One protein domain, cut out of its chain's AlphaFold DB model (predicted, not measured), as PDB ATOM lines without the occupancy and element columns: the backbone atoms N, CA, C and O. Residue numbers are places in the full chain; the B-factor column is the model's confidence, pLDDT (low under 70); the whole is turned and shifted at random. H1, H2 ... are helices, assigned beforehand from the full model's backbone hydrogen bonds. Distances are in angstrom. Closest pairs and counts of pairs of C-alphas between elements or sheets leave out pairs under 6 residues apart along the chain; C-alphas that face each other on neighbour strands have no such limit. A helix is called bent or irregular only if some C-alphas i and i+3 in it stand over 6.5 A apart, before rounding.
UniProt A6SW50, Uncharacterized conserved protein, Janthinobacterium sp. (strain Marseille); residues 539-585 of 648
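This is residues 539 to 585 of the 648 residues of the protein "Uncharacterized conserved protein" of Janthinobacterium sp. (strain Marseille) (UniProt A6SW50). A long, sharply kinked helix, H2, forms the backbone of this small domain, and H1 packs on it, crossing it at a steep tilt. Residues 573 to 579, of which 573 to 575 belong to H2, stick out as a free stretch, and the short helix H3 follows, set apart from both other helices. The printed part has 47 residues with three named helices, H1, H2 and H3 in that order, and no named strand; the class is all helix. It is only just compact, close to loose, with a radius of gyration of the C-alphas of 11.2 A and spans of 29 by 23 by 15 A.

Start with H1, residues 539 to 549, and look across to H2, residues 552 to 575: they touch, and their closest C-alphas, those of Val 543 and Ala 566, are 5.5 A apart. They run opposite ways at a steep tilt of 51 degrees. Look next at H3, residues 581 to 585: it is apart from H1, and only just apart from H2, with 8.5 A between the closest C-alphas. In H3 every O i to N i+4 pair is within hydrogen-bond range; in H1 6 of 7 are, and in H2 15 of 20.

Find C-alpha 539 at (230.266, 303.967, 303.891); from there H1 runs 15.6 A to C-alpha 549. H2 begins at C-alpha 552, at (232.778, 284.694, 313.648), and measures 27.0 A to C-alpha 575. It is irregular: C-alphas 557 and 560 are 9.1 A apart, and there is a kink of 110 degrees near residue 560. H3 ends at C-alpha 585, at (214.378, 300.088, 320.363).

The C-alphas of Asp 556 and Pro 578, the two farthest apart, are 29.5 A from each other. The printed part has no cut, and the links H1 to H2 and H2 to H3 are tight. Read the B-factor column at residues 575 to 585: the model's pLDDT is under 70 there, against a mean of 75.9 for the printed part.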
ATOM      1  N   GLU A 539     231.136 304.702 302.963       89.12
ATOM      2  CA  GLU A 539     230.266 303.967 303.891       89.12
ATOM      3  C   GLU A 539     230.530 302.463 303.815       89.12
ATOM      4  O   GLU A 539     230.634 301.811 304.851       89.12
ATOM      5  N   HIS A 540     230.672 301.908 302.609       91.94
ATOM      6  CA  HIS A 540     230.936 300.485 302.433       91.94
ATOM      7  C   HIS A 540     232.237 300.042 303.117       91.94
ATOM      8  O   HIS A 540     232.217 299.092 303.896       91.94
ATOM      9  N   GLN A 541     233.345 300.754 302.888       90.56
ATOM     10  CA  GLN A 541     234.632 300.479 303.536       90.56
ATOM     11  C   GLN A 541     234.511 300.528 305.062       90.56
ATOM     12  O   GLN A 541     234.959 299.615 305.752       90.56
ATOM     13  N   LYS A 542     233.820 301.540 305.594       89.38
ATOM     14  CA  LYS A 542     233.573 301.667 307.033       89.38
ATOM     15  C   LYS A 542     232.653 300.570 307.587       89.38
ATOM     16  O   LYS A 542     232.847 300.131 308.716       89.38
ATOM     17  N   VAL A 543     231.708 300.060 306.798       89.62
ATOM     18  CA  VAL A 543     230.919 298.870 307.154       89.62
ATOM     19  C   VAL A 543     231.769 297.602 307.144       89.62
ATOM     20  O   VAL A 543     231.607 296.777 308.037       89.62
ATOM     21  N   GLN A 544     232.699 297.439 306.197       90.44
ATOM     22  CA  GLN A 544     233.652 296.323 306.222       90.44
ATOM     23  C   GLN A 544     234.565 296.396 307.461       90.44
ATOM     24  O   GLN A 544     234.805 295.366 308.083       90.44
ATOM     25  N   GLU A 545     235.000 297.591 307.884       89.00
ATOM     26  CA  GLU A 545     235.730 297.788 309.150       89.00
ATOM     27  C   GLU A 545     234.901 297.398 310.389       89.00
ATOM     28  O   GLU A 545     235.444 296.814 311.324       89.00
ATOM     29  N   GLU A 546     233.596 297.687 310.422       85.06
ATOM     30  CA  GLU A 546     232.706 297.245 311.509       85.06
ATOM     31  C   GLU A 546     232.445 295.729 311.474       85.06
ATOM     32  O   GLU A 546     232.489 295.070 312.512       85.06
ATOM     33  N   LEU A 547     232.247 295.144 310.287       86.62
ATOM     34  CA  LEU A 547     232.125 293.692 310.111       86.62
ATOM     35  C   LEU A 547     233.410 292.956 310.515       86.62
ATOM     36  O   LEU A 547     233.337 291.863 311.078       86.62
ATOM     37  N   ALA A 548     234.583 293.549 310.273       86.88
ATOM     38  CA  ALA A 548     235.875 292.997 310.673       86.88
ATOM     39  C   ALA A 548     236.019 292.857 312.201       86.88
ATOM     40  O   ALA A 548     236.704 291.945 312.651       86.88
ATOM     41  N   LYS A 549     235.339 293.709 312.985       84.88
ATOM     42  CA  LYS A 549     235.341 293.686 314.463       84.88
ATOM     43  C   LYS A 549     234.396 292.647 315.073       84.88
ATOM     44  O   LYS A 549     234.562 292.312 316.241       84.88
ATOM     45  N   LEU A 550     233.396 292.177 314.324       82.50
ATOM     46  CA  LEU A 550     232.507 291.098 314.768       82.50
ATOM     47  C   LEU A 550     233.276 289.779 314.874       82.50
ATOM     48  O   LEU A 550     234.064 289.456 313.978       82.50
ATOM     49  N   SER A 551     233.000 288.999 315.922       82.00
ATOM     50  CA  SER A 551     233.485 287.621 315.998       82.00
ATOM     51  C   SER A 551     232.812 286.759 314.926       82.00
ATOM     52  O   SER A 551     231.785 287.137 314.355       82.00
ATOM     53  N   GLN A 552     233.382 285.588 314.635       80.88
ATOM     54  CA  GLN A 552     232.778 284.694 313.648       80.88
ATOM     55  C   GLN A 552     231.392 284.210 314.106       80.88
ATOM     56  O   GLN A 552     230.453 284.293 313.323       80.88
ATOM     57  N   ASN A 553     231.233 283.873 315.393       73.94
ATOM     58  CA  ASN A 553     229.934 283.524 315.980       73.94
ATOM     59  C   ASN A 553     228.895 284.643 315.800       73.94
ATOM     60  O   ASN A 553     227.769 284.358 315.404       73.94
ATOM     61  N   ASP A 554     229.266 285.913 316.023       78.50
ATOM     62  CA  ASP A 554     228.333 287.032 315.817       78.50
ATOM     63  C   ASP A 554     227.920 287.153 314.342       78.50
ATOM     64  O   ASP A 554     226.779 287.483 314.034       78.50
ATOM     65  N   ARG A 555     228.839 286.914 313.395       77.44
ATOM     66  CA  ARG A 555     228.509 286.949 311.960       77.44
ATOM     67  C   ARG A 555     227.569 285.814 311.573       77.44
ATOM     68  O   ARG A 555     226.669 286.043 310.769       77.44
ATOM     69  N   ASP A 556     227.778 284.635 312.145       78.31
ATOM     70  CA  ASP A 556     226.969 283.450 311.877       78.31
ATOM     71  C   ASP A 556     225.559 283.594 312.490       78.31
ATOM     72  O   ASP A 556     224.577 283.258 311.829       78.31
ATOM     73  N   GLU A 557     225.427 284.196 313.683       82.19
ATOM     74  CA  GLU A 557     224.128 284.530 314.301       82.19
ATOM     75  C   GLU A 557     223.381 285.643 313.540       82.19
ATOM     76  O   GLU A 557     222.179 285.537 313.294       82.19
ATOM     77  N   LEU A 558     224.076 286.713 313.129       81.62
ATOM     78  CA  LEU A 558     223.461 287.833 312.398       81.62
ATOM     79  C   LEU A 558     223.140 287.501 310.929       81.62
ATOM     80  O   LEU A 558     222.311 288.178 310.307       81.62
ATOM     81  N   GLY A 559     223.798 286.486 310.362       83.06
ATOM     82  CA  GLY A 559     223.530 285.930 309.039       83.06
ATOM     83  C   GLY A 559     223.423 286.984 307.931       83.06
ATOM     84  O   GLY A 559     224.314 287.813 307.721       83.06
ATOM     85  N   VAL A 560     222.303 286.963 307.201       76.75
ATOM     86  CA  VAL A 560     222.059 287.874 306.068       76.75
ATOM     87  C   VAL A 560     222.006 289.354 306.466       76.75
ATOM     88  O   VAL A 560     222.324 290.191 305.629       76.75
ATOM     89  N   HIS A 561     221.673 289.675 307.724       81.12
ATOM     90  CA  HIS A 561     221.470 291.046 308.215       81.12
ATOM     91  C   HIS A 561     222.731 291.708 308.790       81.12
ATOM     92  O   HIS A 561     222.695 292.867 309.217       81.12
ATOM     93  N   ALA A 562     223.867 291.000 308.814       82.75
ATOM     94  CA  ALA A 562     225.108 291.518 309.386       82.75
ATOM     95  C   ALA A 562     225.556 292.849 308.742       82.75
ATOM     96  O   ALA A 562     226.114 293.712 309.422       82.75
ATOM     97  N   HIS A 563     225.290 293.046 307.444       85.12
ATOM     98  CA  HIS A 563     225.716 294.236 306.697       85.12
ATOM     99  C   HIS A 563     224.879 295.470 307.058       85.12
ATOM    100  O   HIS A 563     225.426 296.555 307.253       85.12
ATOM    101  N   GLU A 564     223.567 295.301 307.191       84.06
ATOM    102  CA  GLU A 564     222.609 296.318 307.613       84.06
ATOM    103  C   GLU A 564     222.876 296.751 309.061       84.06
ATOM    104  O   GLU A 564     222.925 297.946 309.354       84.06
ATOM    105  N   ILE A 565     223.145 295.792 309.955       81.50
ATOM    106  CA  ILE A 565     223.472 296.059 311.363       81.50
ATOM    107  C   ILE A 565     224.813 296.795 311.485       81.50
ATOM    108  O   ILE A 565     224.917 297.770 312.232       81.50
ATOM    109  N   ALA A 566     225.832 296.399 310.719       83.50
ATOM    110  CA  ALA A 566     227.102 297.120 310.668       83.50
ATOM    111  C   ALA A 566     226.954 298.532 310.054       83.50
ATOM    112  O   ALA A 566     227.542 299.481 310.579       83.50
ATOM    113  N   ARG A 567     226.103 298.719 309.027       83.69
ATOM    114  CA  ARG A 567     225.738 300.051 308.493       83.69
ATOM    115  C   ARG A 567     225.076 300.913 309.570       83.69
ATOM    116  O   ARG A 567     225.477 302.057 309.751       83.69
ATOM    117  N   TRP A 568     224.154 300.361 310.354       81.69
ATOM    118  CA  TRP A 568     223.521 301.070 311.472       81.69
ATOM    119  C   TRP A 568     224.510 301.449 312.594       81.69
ATOM    120  O   TRP A 568     224.482 302.576 313.095       81.69
ATOM    121  N   ARG A 569     225.441 300.554 312.962       82.25
ATOM    122  CA  ARG A 569     226.502 300.845 313.953       82.25
ATOM    123  C   ARG A 569     227.437 301.963 313.488       82.25
ATOM    124  O   ARG A 569     227.759 302.857 314.277       82.25
ATOM    125  N   LEU A 570     227.815 301.957 312.209       81.69
ATOM    126  CA  LEU A 570     228.562 303.049 311.587       81.69
ATOM    127  C   LEU A 570     227.791 304.372 311.682       81.69
ATOM    128  O   LEU A 570     228.347 305.364 312.148       81.69
ATOM    129  N   TRP A 571     226.510 304.380 311.307       78.31
ATOM    130  CA  TRP A 571     225.646 305.560 311.390       78.31
ATOM    131  C   TRP A 571     225.605 306.152 312.809       78.31
ATOM    132  O   TRP A 571     225.908 307.333 313.001       78.31
ATOM    133  N   ASN A 572     225.368 305.332 313.838       76.12
ATOM    134  CA  ASN A 572     225.440 305.783 315.235       76.12
ATOM    135  C   ASN A 572     226.815 306.365 315.609       76.12
ATOM    136  O   ASN A 572     226.897 307.338 316.365       76.12
ATOM    137  N   THR A 573     227.896 305.791 315.078       78.69
ATOM    138  CA  THR A 573     229.277 306.215 315.351       78.69
ATOM    139  C   THR A 573     229.622 307.551 314.690       78.69
ATOM    140  O   THR A 573     230.291 308.375 315.315       78.69
ATOM    141  N   ILE A 574     229.138 307.799 313.468       73.69
ATOM    142  CA  ILE A 574     229.295 309.080 312.761       73.69
ATOM    143  C   ILE A 574     228.516 310.189 313.485       73.69
ATOM    144  O   ILE A 574     229.027 311.302 313.653       73.69
ATOM    145  N   HIS A 575     227.295 309.899 313.945       68.69
ATOM    146  CA  HIS A 575     226.395 310.939 314.447       68.69
ATOM    147  C   HIS A 575     226.459 311.191 315.955       68.69
ATOM    148  O   HIS A 575     226.175 312.319 316.363       68.69
ATOM    149  N   LYS A 576     226.875 310.205 316.770       60.50
ATOM    150  CA  LYS A 576     226.996 310.287 318.245       60.50
ATOM    151  C   LYS A 576     225.865 311.087 318.905       60.50
ATOM    152  O   LYS A 576     226.112 311.991 319.702       60.50
ATOM    153  N   LEU A 577     224.621 310.747 318.574       51.62
ATOM    154  CA  LEU A 577     223.445 311.282 319.253       51.62
ATOM    155  C   LEU A 577     223.193 310.489 320.546       51.62
ATOM    156  O   LEU A 577     222.952 309.282 320.475       51.62
ATOM    157  N   PRO A 578     223.208 311.123 321.732       44.06
ATOM    158  CA  PRO A 578     222.714 310.478 322.937       44.06
ATOM    159  C   PRO A 578     221.196 310.265 322.813       44.06
ATOM    160  O   PRO A 578     220.454 311.222 322.613       44.06
ATOM    161  N   ASN A 579     220.732 309.029 323.014       48.12
ATOM    162  CA  ASN A 579     219.320 308.674 323.238       48.12
ATOM    163  C   ASN A 579     218.321 308.851 322.063       48.12
ATOM    164  O   ASN A 579     217.197 309.298 322.308       48.12
ATOM    165  N   SER A 580     218.637 308.422 320.833       53.69
ATOM    166  CA  SER A 580     217.598 308.288 319.786       53.69
ATOM    167  C   SER A 580     216.583 307.174 320.115       53.69
ATOM    168  O   SER A 580     216.868 306.246 320.881       53.69
ATOM    169  N   LYS A 581     215.372 307.244 319.541       51.47
ATOM    170  CA  LYS A 581     214.333 306.215 319.738       51.47
ATOM    171  C   LYS A 581     214.786 304.854 319.183       51.47
ATOM    172  O   LYS A 581     214.688 303.872 319.918       51.47
ATOM    173  N   SER A 582     215.411 304.795 318.004       47.16
ATOM    174  CA  SER A 582     216.075 303.584 317.496       47.16
ATOM    175  C   SER A 582     217.145 303.017 318.435       47.16
ATOM    176  O   SER A 582     217.172 301.805 318.631       47.16
ATOM    177  N   THR A 583     217.980 303.836 319.095       50.41
ATOM    178  CA  THR A 583     218.937 303.293 320.089       50.41
ATOM    179  C   THR A 583     218.240 302.683 321.304       50.41
ATOM    180  O   THR A 583     218.766 301.741 321.892       50.41
ATOM    181  N   ARG A 584     217.049 303.168 321.685       56.31
ATOM    182  CA  ARG A 584     216.226 302.522 322.723       56.31
ATOM    183  C   ARG A 584     215.586 301.233 322.211       56.31
ATOM    184  O   ARG A 584     215.640 300.233 322.917       56.31
ATOM    185  N   LYS A 585     215.038 301.244 320.990       50.50
ATOM    186  CA  LYS A 585     214.378 300.088 320.363       50.50
ATOM    187  C   LYS A 585     215.354 298.929 320.137       50.50
ATOM    188  O   LYS A 585     215.006 297.784 320.408       50.50
TER     189      LYS A 585